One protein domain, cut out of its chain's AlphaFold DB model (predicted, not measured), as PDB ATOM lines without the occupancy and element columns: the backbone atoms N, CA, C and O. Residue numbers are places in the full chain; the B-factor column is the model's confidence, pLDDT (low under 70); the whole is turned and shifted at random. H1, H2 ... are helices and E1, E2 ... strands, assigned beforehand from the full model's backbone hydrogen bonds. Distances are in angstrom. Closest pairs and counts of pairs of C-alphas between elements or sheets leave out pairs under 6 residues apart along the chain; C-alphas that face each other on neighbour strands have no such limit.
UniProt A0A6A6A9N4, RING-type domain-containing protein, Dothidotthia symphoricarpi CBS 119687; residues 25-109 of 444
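Overview. This is residues 25 to 109 of the 444 residues of the protein "RING-type domain-containing protein" of Dothidotthia symphoricarpi CBS 119687 (UniProt A0A6A6A9N4). Little regular structure is here: a small hairpin, E1 and E2, with short helix H1 next to it, has looping residues 25 to 59 at one end, and a long link leads away to H2 at the other. Along the 85 printed residues come E1, E2, H1, H2, mixed in class, with 25 residues in named elements; the sheet is antiparallel. It is only just compact, close to loose, with radius of gyration of the C-alphas 14.0 A and spans of 37 by 28 by 20 A.

Along the chain. Pass residues 25 to 59 and find C-alpha 60 at (207.943, 163.718, 191.240), where E1, residues 60 to 63, begins. E2 is residues 68 to 70; H1, residues 71 to 78, runs 10.4 A. H2, residues 99 to 108, runs 14.3 A to C-alpha 108 at (207.064, 140.926, 177.603).

Arrangement. In hairpin E1 and E2, at 133 degrees, find N 61 and O 69 within hydrogen-bond range, 2.7 A. The closest C-alphas of E1 and H1, Leu 61 and Ser 71, are 6.0 A apart. H2 is apart from E1, E2 and H1. Every O i to N i+4 pair in H1 and H2 is within hydrogen-bond range.

Size, cuts and confidence. The farthest C-alphas, Glu 52 and Lys 96, are 40.1 A apart. The printed part has no cut; H1 to H2 is a long link. Ten residues, among them 106 to 109, have pLDDT under 70.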
ATOM      1  N   GLU A  25     209.438 158.443 195.746       93.50
ATOM      2  CA  GLU A  25     208.535 159.587 195.721       93.50
ATOM      3  C   GLU A  25     209.147 160.771 196.479       93.50
ATOM      4  O   GLU A  25     209.568 160.672 197.637       93.50
ATOM      5  N   VAL A  26     209.189 161.920 195.815       94.25
ATOM      6  CA  VAL A  26     209.777 163.140 196.352       94.25
ATOM      7  C   VAL A  26     208.680 163.976 196.989       94.25
ATOM      8  O   VAL A  26     207.842 164.544 196.301       94.25
ATOM      9  N   LYS A  27     208.700 164.107 198.318       92.25
ATOM     10  CA  LYS A  27     207.643 164.818 199.063       92.25
ATOM     11  C   LYS A  27     207.817 166.341 199.111       92.25
ATOM     12  O   LYS A  27     206.861 167.062 199.406       92.25
ATOM     13  N   LYS A  28     209.033 166.842 198.868       93.62
ATOM     14  CA  LYS A  28     209.396 168.265 198.982       93.62
ATOM     15  C   LYS A  28     210.375 168.673 197.884       93.62
ATOM     16  O   LYS A  28     211.262 167.899 197.539       93.62
ATOM     17  N   ALA A  29     210.286 169.917 197.409       93.12
ATOM     18  CA  ALA A  29     211.169 170.438 196.360       93.12
ATOM     19  C   ALA A  29     212.661 170.376 196.725       93.12
ATOM     20  O   ALA A  29     213.489 170.111 195.865       93.12
ATOM     21  N   SER A  30     213.003 170.518 198.007       93.25
ATOM     22  CA  SER A  30     214.384 170.414 198.498       93.25
ATOM     23  C   SER A  30     215.000 169.014 198.376       93.25
ATOM     24  O   SER A  30     216.194 168.859 198.604       93.25
ATOM     25  N   MET A  31     214.193 167.987 198.092       91.94
ATOM     26  CA  MET A  31     214.645 166.607 197.893       91.94
ATOM     27  C   MET A  31     214.859 166.272 196.410       91.94
ATOM     28  O   MET A  31     215.330 165.177 196.107       91.94
ATOM     29  N   LEU A  32     214.502 167.177 195.490       91.31
ATOM     30  CA  LEU A  32     214.813 167.006 194.074       91.31
ATOM     31  C   LEU A  32     216.329 167.113 193.847       91.31
ATOM     32  O   LEU A  32     217.002 167.877 194.549       91.31
ATOM     33  N   PRO A  33     216.885 166.387 192.861       88.56
ATOM     34  CA  PRO A  33     218.258 166.597 192.429       88.56
ATOM     35  C   PRO A  33     218.484 168.077 192.078       88.56
ATOM     36  O   PRO A  33     217.621 168.671 191.433       88.56
ATOM     37  N   PRO A  34     219.635 168.683 192.426       86.00
ATOM     38  CA  PRO A  34     219.894 170.100 192.145       86.00
ATOM     39  C   PRO A  34     219.795 170.486 190.662       86.00
ATOM     40  O   PRO A  34     219.570 171.647 190.347       86.00
ATOM     41  N   ALA A  35     219.986 169.513 189.767       86.38
ATOM     42  CA  ALA A  35     219.910 169.676 188.318       86.38
ATOM     43  C   ALA A  35     218.552 169.260 187.720       86.38
ATOM     44  O   ALA A  35     218.424 169.206 186.503       86.38
ATOM     45  N   ALA A  36     217.561 168.904 188.544       87.62
ATOM     46  CA  ALA A  36     216.242 168.548 188.043       87.62
ATOM     47  C   ALA A  36     215.482 169.808 187.615       87.62
ATOM     48  O   ALA A  36     215.378 170.771 188.381       87.62
ATOM     49  N   ASP A  37     214.909 169.770 186.413       90.94
ATOM     50  CA  ASP A  37     214.001 170.811 185.939       90.94
ATOM     51  C   ASP A  37     212.828 170.988 186.913       90.94
ATOM     52  O   ASP A  37     212.408 170.020 187.549       90.94
ATOM     53  N   PRO A  38     212.245 172.194 187.044       94.38
ATOM     54  CA  PRO A  38     211.112 172.444 187.938       94.38
ATOM     55  C   PRO A  38     209.783 171.849 187.431       94.38
ATOM     56  O   PRO A  38     208.742 172.034 188.069       94.38
ATOM     57  N   THR A  39     209.805 171.169 186.286       96.75
ATOM     58  CA  THR A  39     208.644 170.627 185.577       96.75
ATOM     59  C   THR A  39     208.879 169.187 185.141       96.75
ATOM     60  O   THR A  39     210.015 168.766 184.932       96.75
ATOM     61  N   CYS A  40     207.793 168.442 184.937       95.69
ATOM     62  CA  CYS A  40     207.836 167.114 184.344       95.69
ATOM     63  C   CYS A  40     208.334 167.165 182.895       95.69
ATOM     64  O   CYS A  40     207.785 167.928 182.104       95.69
ATOM     65  N   PRO A  41     209.315 166.337 182.505       93.56
ATOM     66  CA  PRO A  41     209.847 166.320 181.141       93.56
ATOM     67  C   PRO A  41     208.851 165.805 180.091       93.56
ATOM     68  O   PRO A  41     209.039 166.073 178.911       93.56
ATOM     69  N   ILE A  42     207.814 165.060 180.502       92.94
ATOM     70  CA  ILE A  42     206.788 164.541 179.583       92.94
ATOM     71  C   ILE A  42     205.661 165.549 179.400       92.94
ATOM     72  O   ILE A  42     205.382 165.983 178.290       92.94
ATOM     73  N   CYS A  43     204.978 165.889 180.494       94.88
ATOM     74  CA  CYS A  43     203.750 166.679 180.438       94.88
ATOM     75  C   CYS A  43     203.962 168.168 180.736       94.88
ATOM     76  O   CYS A  43     202.991 168.915 180.800       94.88
ATOM     77  N   SER A  44     205.205 168.594 180.994       96.44
ATOM     78  CA  SER A  44     205.591 169.975 181.335       96.44
ATOM     79  C   SER A  44     204.910 170.567 182.578       96.44
ATOM     80  O   SER A  44     205.089 171.743 182.886       96.44
ATOM     81  N   GLN A  45     204.177 169.759 183.350       97.06
ATOM     82  CA  GLN A  45     203.520 170.187 184.583       97.06
ATOM     83  C   GLN A  45     204.552 170.517 185.669       97.06
ATOM     84  O   GLN A  45     205.519 169.778 185.865       97.06
ATOM     85  N   LYS A  46     204.347 171.613 186.405       97.81
ATOM     86  CA  LYS A  46     205.256 172.054 187.474       97.81
ATOM     87  C   LYS A  46     205.203 171.101 188.671       97.81
ATOM     88  O   LYS A  46     204.132 170.683 189.100       97.81
ATOM     89  N   TRP A  47     206.353 170.779 189.258       97.12
ATOM     90  CA  TRP A  47     206.377 169.929 190.447       97.12
ATOM     91  C   TRP A  47     205.611 170.563 191.600       97.12
ATOM     92  O   TRP A  47     205.700 171.768 191.844       97.12
ATOM     93  N   PHE A  48     204.898 169.725 192.348       96.56
ATOM     94  CA  PHE A  48     204.133 170.096 193.533       96.56
ATOM     95  C   PHE A  48     202.960 171.059 193.301       96.56
ATOM     96  O   PHE A  48     202.320 171.426 194.290       96.56
ATOM     97  N   SER A  49     202.651 171.446 192.058       96.81
ATOM     98  CA  SER A  49     201.421 172.175 191.727       96.81
ATOM     99  C   SER A  49     200.231 171.219 191.615       96.81
ATOM    100  O   SER A  49     200.393 170.000 191.660       96.81
ATOM    101  N   LYS A  50     199.014 171.757 191.490       96.31
ATOM    102  CA  LYS A  50     197.839 170.957 191.120       96.31
ATOM    103  C   LYS A  50     197.857 170.701 189.611       96.31
ATOM    104  O   LYS A  50     198.083 171.633 188.847       96.31
ATOM    105  N   HIS A  51     197.620 169.459 189.216       92.81
ATOM    106  CA  HIS A  51     197.461 169.029 187.835       92.81
ATOM    107  C   HIS A  51     196.153 169.596 187.267       92.81
ATOM    108  O   HIS A  51     195.125 169.596 187.949       92.81
ATOM    109  N   GLU A  52     196.167 170.069 186.021       90.38
ATOM    110  CA  GLU A  52     195.020 170.781 185.440       90.38
ATOM    111  C   GLU A  52     193.780 169.893 185.276       90.38
ATOM    112  O   GLU A  52     192.687 170.303 185.677       90.38
ATOM    113  N   SER A  53     193.954 168.674 184.753       88.06
ATOM    114  CA  SER A  53     192.866 167.709 184.545       88.06
ATOM    115  C   SER A  53     192.429 167.008 185.835       88.06
ATOM    116  O   SER A  53     191.273 167.109 186.229       88.06
ATOM    117  N   THR A  54     193.346 166.334 186.534       89.38
ATOM    118  CA  THR A  54     193.009 165.476 187.685       89.38
ATOM    119  C   THR A  54     192.820 166.238 188.996       89.38
ATOM    120  O   THR A  54     192.369 165.656 189.979       89.38
ATOM    121  N   LYS A  55     193.218 167.519 189.057       92.44
ATOM    122  CA  LYS A  55     193.285 168.346 190.281       92.44
ATOM    123  C   LYS A  55     194.186 167.786 191.395       92.44
ATOM    124  O   LYS A  55     194.313 168.425 192.443       92.44
ATOM    125  N   ARG A  56     194.850 166.645 191.175       92.62
ATOM    126  CA  ARG A  56     195.811 166.026 192.099       92.62
ATOM    127  C   ARG A  56     197.129 166.791 192.094       92.62
ATOM    128  O   ARG A  56     197.424 167.537 191.166       92.62
ATOM    129  N   ARG A  57     197.934 166.640 193.144       95.06
ATOM    130  CA  ARG A  57     199.255 167.275 193.214       95.06
ATOM    131  C   ARG A  57     200.244 166.528 192.316       95.06
ATOM    132  O   ARG A  57     200.326 165.310 192.393       95.06
ATOM    133  N   VAL A  58     201.018 167.252 191.513       95.62
ATOM    134  CA  VAL A  58     202.026 166.682 190.608       95.62
ATOM    135  C   VAL A  58     203.248 166.261 191.425       95.62
ATOM    136  O   VAL A  58     204.091 167.092 191.775       95.62
ATOM    137  N   MET A  59     203.329 164.977 191.764       96.44
ATOM    138  CA  MET A  59     204.403 164.429 192.595       96.44
ATOM    139  C   MET A  59     205.542 163.876 191.725       96.44
ATOM    140  O   MET A  59     205.276 163.047 190.852       96.44
ATOM    141  N   PRO A  60     206.803 164.307 191.928       96.62
ATOM    142  CA  PRO A  60     207.943 163.718 191.240       96.62
ATOM    143  C   PRO A  60     208.296 162.349 191.828       96.62
ATOM    144  O   PRO A  60     208.403 162.183 193.045       96.62
ATOM    145  N   LEU A  61     208.567 161.393 190.948       94.50
ATOM    146  CA  LEU A  61     209.174 160.101 191.233       94.50
ATOM    147  C   LEU A  61     210.602 160.097 190.685       94.50
ATOM    148  O   LEU A  61     210.806 160.325 189.493       94.50
ATOM    149  N   ILE A  62     211.586 159.833 191.543       92.19
ATOM    150  CA  ILE A  62     212.983 159.637 191.138       92.19
ATOM    151  C   ILE A  62     213.197 158.155 190.847       92.19
ATOM    152  O   ILE A  62     213.043 157.314 191.734       92.19
ATOM    153  N   GLN A  63     213.563 157.841 189.608       89.25
ATOM    154  CA  GLN A  63     213.931 156.492 189.180       89.25
ATOM    155  C   GLN A  63     215.313 156.090 189.716       89.25
ATOM    156  O   GLN A  63     216.116 156.947 190.079       89.25
ATOM    157  N   ALA A  64     215.642 154.795 189.682       85.06
ATOM    158  CA  ALA A  64     216.958 154.282 190.089       85.06
ATOM    159  C   ALA A  64     218.148 154.951 189.361       85.06
ATOM    160  O   ALA A  64     219.236 155.070 189.913       85.06
ATOM    161  N   CYS A  65     217.943 155.438 188.133       86.06
ATOM    162  CA  CYS A  65     218.954 156.187 187.378       86.06
ATOM    163  C   CYS A  65     219.079 157.674 187.780       86.06
ATOM    164  O   CYS A  65     219.888 158.391 187.195       86.06
ATOM    165  N   GLY A  66     218.271 158.156 188.728       89.12
ATOM    166  CA  GLY A  66     218.271 159.536 189.223       89.12
ATOM    167  C   GLY A  66     217.359 160.513 188.470       89.12
ATOM    168  O   GLY A  66     217.167 161.632 188.942       89.12
ATOM    169  N   HIS A  67     216.769 160.114 187.340       91.50
ATOM    170  CA  HIS A  67     215.839 160.966 186.591       91.50
ATOM    171  C   HIS A  67     214.483 161.087 187.294       91.50
ATOM    172  O   HIS A  67     213.967 160.106 187.834       91.50
ATOM    173  N   ALA A  68     213.908 162.292 187.263       94.25
ATOM    174  CA  ALA A  68     212.614 162.604 187.860       94.25
ATOM    175  C   ALA A  68     211.502 162.680 186.800       94.25
ATOM    176  O   ALA A  68     211.677 163.279 185.740       94.25
ATOM    177  N   ILE A  69     210.344 162.097 187.102       94.88
ATOM    178  CA  ILE A  69     209.143 162.057 186.250       94.88
ATOM    179  C   ILE A  69     207.891 162.140 187.142       94.88
ATOM    180  O   ILE A  69     207.957 161.713 188.290       94.88
ATOM    181  N   CYS A  70     206.759 162.702 186.691       95.44
ATOM    182  CA  CYS A  70     205.552 162.709 187.537       95.44
ATOM    183  C   CYS A  70     204.955 161.301 187.677       95.44
ATOM    184  O   CYS A  70     205.147 160.474 186.783       95.44
ATOM    185  N   SER A  71     204.223 161.033 188.768       92.62
ATOM    186  CA  SER A  71     203.587 159.721 188.994       92.62
ATOM    187  C   SER A  71     202.734 159.274 187.812       92.62
ATOM    188  O   SER A  71     202.932 158.176 187.308       92.62
ATOM    189  N   ASP A  72     201.881 160.160 187.301       91.38
ATOM    190  CA  ASP A  72     200.926 159.832 186.238       91.38
ATOM    191  C   ASP A  72     201.652 159.436 184.938       91.38
ATOM    192  O   ASP A  72     201.338 158.437 184.292       91.38
ATOM    193  N   CYS A  73     202.690 160.192 184.575       93.00
ATOM    194  CA  CYS A  73     203.529 159.911 183.411       93.00
ATOM    195  C   CYS A  73     204.367 158.639 183.584       93.00
ATOM    196  O   CYS A  73     204.589 157.909 182.621       93.00
ATOM    197  N   PHE A  74     204.841 158.370 184.801       90.94
ATOM    198  CA  PHE A  74     205.584 157.155 185.107       90.94
ATOM    199  C   PHE A  74     204.701 155.909 185.028       90.94
ATOM    200  O   PHE A  74     205.119 154.913 184.443       90.94
ATOM    201  N   GLU A  75     203.486 155.965 185.573       87.25
ATOM    202  CA  GLU A  75     202.506 154.881 185.484       87.25
ATOM    203  C   GLU A  75     202.124 154.600 184.031       87.25
ATOM    204  O   GLU A  75     202.140 153.446 183.610       87.25
ATOM    205  N   ALA A  76     201.869 155.647 183.239       86.94
ATOM    206  CA  ALA A  76     201.606 155.508 181.810       86.94
ATOM    207  C   ALA A  76     202.794 154.874 181.061       86.94
ATOM    208  O   ALA A  76     202.604 153.946 180.277       86.94
ATOM    209  N   TRP A  77     204.022 155.325 181.335       87.06
ATOM    210  CA  TRP A  77     205.236 154.792 180.709       87.06
ATOM    211  C   TRP A  77     205.508 153.333 181.087       87.06
ATOM    212  O   TRP A  77     205.875 152.522 180.240       87.06
ATOM    213  N   ARG A  78     205.279 152.955 182.348       82.06
ATOM    214  CA  ARG A  78     205.533 151.587 182.822       82.06
ATOM    215  C   ARG A  78     204.629 150.527 182.211       82.06
ATOM    216  O   ARG A  78     204.988 149.353 182.271       82.06
ATOM    217  N   LYS A  79     203.510 150.923 181.604       77.19
ATOM    218  CA  LYS A  79     202.670 150.014 180.815       77.19
ATOM    219  C   LYS A  79     203.355 149.557 179.525       77.19
ATOM    220  O   LYS A  79     202.989 148.515 179.002       77.19
ATOM    221  N   THR A  80     204.330 150.312 179.014       77.94
ATOM    222  CA  THR A  80     204.981 150.031 177.723       77.94
ATOM    223  C   THR A  80     206.471 149.725 177.845       77.94
ATOM    224  O   THR A  80     207.023 149.025 176.999       77.94
ATOM    225  N   SER A  81     207.153 150.225 178.880       82.50
ATOM    226  CA  SER A  81     208.588 149.999 179.052       82.50
ATOM    227  C   SER A  81     209.038 150.082 180.508       82.50
ATOM    228  O   SER A  81     208.598 150.942 181.269       82.50
ATOM    229  N   LEU A  82     209.996 149.230 180.885       76.38
ATOM    230  CA  LEU A  82     210.745 149.392 182.137       76.38
ATOM    231  C   LEU A  82     211.970 150.280 182.008       76.38
ATOM    232  O   LEU A  82     212.517 150.714 183.021       76.38
ATOM    233  N   MET A  83     212.405 150.562 180.780       81.31
ATOM    234  CA  MET A  83     213.568 151.406 180.587       81.31
ATOM    235  C   MET A  83     213.291 152.792 181.152       81.31
ATOM    236  O   MET A  83     212.180 153.314 181.059       81.31
ATOM    237  N   CYS A  84     214.329 153.422 181.696       82.50
ATOM    238  CA  CYS A  84     214.273 154.854 181.936       82.50
ATOM    239  C   CYS A  84     213.847 155.543 180.635       82.50
ATOM    240  O   CYS A  84     214.387 155.238 179.570       82.50
ATOM    241  N   MET A  85     212.905 156.481 180.713       84.06
ATOM    242  CA  MET A  85     212.434 157.201 179.531       84.06
ATOM    243  C   MET A  85     213.573 157.962 178.831       84.06
ATOM    244  O   MET A  85     213.593 158.083 177.609       84.06
ATOM    245  N   TYR A  86     214.583 158.386 179.591       81.88
ATOM    246  CA  TYR A  86     215.810 158.993 179.068       81.88
ATOM    247  C   TYR A  86     216.780 157.981 178.441       81.88
ATOM    248  O   TYR A  86     217.907 158.335 178.103       81.88
ATOM    249  N   ARG A  87     216.368 156.713 178.308       81.31
ATOM    250  CA  ARG A  87     217.144 155.603 177.742       81.31
ATOM    251  C   ARG A  87     218.539 155.486 178.350       81.31
ATOM    252  O   ARG A  87     219.508 155.182 177.657       81.31
ATOM    253  N   CYS A  88     218.645 155.740 179.654       82.12
ATOM    254  CA  CYS A  88     219.891 155.525 180.379       82.12
ATOM    255  C   CYS A  88     220.368 154.084 180.172       82.12
ATOM    256  O   CYS A  88     219.511 153.201 180.046       82.12
ATOM    257  N   PRO A  89     221.693 153.834 180.185       76.12
ATOM    258  CA  PRO A  89     222.235 152.484 180.132       76.12
ATOM    259  C   PRO A  89     221.481 151.616 181.133       76.12
ATOM    260  O   PRO A  89     221.447 151.912 182.329       76.12
ATOM    261  N   THR A  90     220.770 150.621 180.611       63.75
ATOM    262  CA  THR A  90     219.821 149.819 181.374       63.75
ATOM    263  C   THR A  90     220.540 149.161 182.538       63.75
ATOM    264  O   THR A  90     221.428 148.336 182.335       63.75
ATOM    265  N   LEU A  91     220.125 149.482 183.766       68.88
ATOM    266  CA  LEU A  91     220.394 148.599 184.899       68.88
ATOM    267  C   LEU A  91     219.776 147.242 184.552       68.88
ATOM    268  O   LEU A  91     218.606 147.198 184.173       68.88
ATOM    269  N   ALA A  92     220.541 146.155 184.617       73.00
ATOM    270  CA  ALA A  92     220.000 144.831 184.328       73.00
ATOM    271  C   ALA A  92     218.744 144.576 185.182       73.00
ATOM    272  O   ALA A  92     218.703 144.945 186.362       73.00
ATOM    273  N   LEU A  93     217.714 143.959 184.594       74.50
ATOM    274  CA  LEU A  93     216.530 143.563 185.352       74.50
ATOM    275  C   LEU A  93     216.969 142.640 186.493       74.50
ATOM    276  O   LEU A  93     217.537 141.573 186.272       74.50
ATOM    277  N   ASN A  94     216.700 143.039 187.735       80.56
ATOM    278  CA  ASN A  94     216.983 142.213 188.906       80.56
ATOM    279  C   ASN A  94     215.900 141.131 189.083       80.56
ATOM    280  O   ASN A  94     215.166 141.137 190.065       80.56
ATOM    281  N   ILE A  95     215.767 140.224 188.113       77.44
ATOM    282  CA  ILE A  95     214.723 139.181 188.071       77.44
ATOM    283  C   ILE A  95     214.768 138.282 189.317       77.44
ATOM    284  O   ILE A  95     213.731 137.837 189.804       77.44
ATOM    285  N   LYS A  96     215.968 138.059 189.874       73.19
ATOM    286  CA  LYS A  96     216.169 137.217 191.062       73.19
ATOM    287  C   LYS A  96     215.549 137.809 192.328       73.19
ATOM    288  O   LYS A  96     214.970 137.066 193.109       73.19
ATOM    289  N   ASN A  97     215.666 139.123 192.531       75.38
ATOM    290  CA  ASN A  97     215.290 139.758 193.802       75.38
ATOM    291  C   ASN A  97     214.123 140.753 193.681       75.38
ATOM    292  O   ASN A  97     213.638 141.252 194.690       75.38
ATOM    293  N   CYS A  98     213.684 141.079 192.465       68.81
ATOM    294  CA  CYS A  98     212.667 142.091 192.196       68.81
ATOM    295  C   CYS A  98     211.471 141.430 191.504       68.81
ATOM    296  O   CYS A  98     211.517 141.145 190.307       68.81
ATOM    297  N   LEU A  99     210.390 141.198 192.254       61.16
ATOM    298  CA  LEU A  99     209.179 140.531 191.755       61.16
ATOM    299  C   LEU A  99     208.618 141.201 190.492       61.16
ATOM    300  O   LEU A  99     208.298 140.507 189.532       61.16
ATOM    301  N   ALA A 100     208.616 142.535 190.452       64.19
ATOM    302  CA  ALA A 100     208.184 143.301 189.286       64.19
ATOM    303  C   ALA A 100     209.077 143.083 188.043       64.19
ATOM    304  O   ALA A 100     208.569 143.087 186.927       64.19
ATOM    305  N   CYS A 101     210.390 142.839 188.204       73.75
ATOM    306  CA  CYS A 101     211.264 142.466 187.075       73.75
ATOM    307  C   CYS A 101     210.902 141.103 186.517       73.75
ATOM    308  O   CYS A 101     210.858 140.943 185.305       73.75
ATOM    309  N   ARG A 102     210.655 140.139 187.403       71.75
ATOM    310  CA  ARG A 102     210.290 138.780 187.009       71.75
ATOM    311  C   ARG A 102     208.943 138.738 186.291       71.75
ATOM    312  O   ARG A 102     208.792 138.014 185.317       71.75
ATOM    313  N   GLU A 103     207.978 139.521 186.757       63.19
ATOM    314  CA  GLU A 103     206.654 139.615 186.139       63.19
ATOM    315  C   GLU A 103     206.680 140.342 184.790       63.19
ATOM    316  O   GLU A 103     206.083 139.869 183.823       63.19
ATOM    317  N   TRP A 104     207.415 141.453 184.691       73.19
ATOM    318  CA  TRP A 104     207.574 142.142 183.413       73.19
ATOM    319  C   TRP A 104     208.291 141.268 182.382       73.19
ATOM    320  O   TRP A 104     207.861 141.198 181.235       73.19
ATOM    321  N   GLU A 105     209.338 140.541 182.794       78.75
ATOM    322  CA  GLU A 105     209.988 139.564 181.919       78.75
ATOM    323  C   GLU A 105     208.992 138.490 181.465       78.75
ATOM    324  O   GLU A 105     208.910 138.228 180.276       78.75
ATOM    325  N   GLY A 106     208.174 137.931 182.362       66.88
ATOM    326  CA  GLY A 106     207.176 136.922 181.989       66.88
ATOM    327  C   GLY A 106     206.076 137.415 181.038       66.88
ATOM    328  O   GLY A 106     205.512 136.613 180.306       66.88
ATOM    329  N   THR A 107     205.769 138.714 181.034       63.91
ATOM    330  CA  THR A 107     204.710 139.307 180.189       63.91
ATOM    331  C   THR A 107     205.222 139.848 178.853       63.91
ATOM    332  O   THR A 107     204.458 139.909 177.896       63.91
ATOM    333  N   HIS A 108     206.495 140.247 178.776       69.19
ATOM    334  CA  HIS A 108     207.064 140.926 177.603       69.19
ATOM    335  C   HIS A 108     208.181 140.136 176.922       69.19
ATOM    336  O   HIS A 108     208.565 140.463 175.797       69.19
ATOM    337  N   ARG A 109     208.729 139.106 177.574       68.25
ATOM    338  CA  ARG A 109     209.616 138.158 176.909       68.25
ATOM    339  C   ARG A 109     208.730 137.174 176.147       68.25
ATOM    340  O   ARG A 109     207.956 136.466 176.790       68.25
TER     341      ARG A 109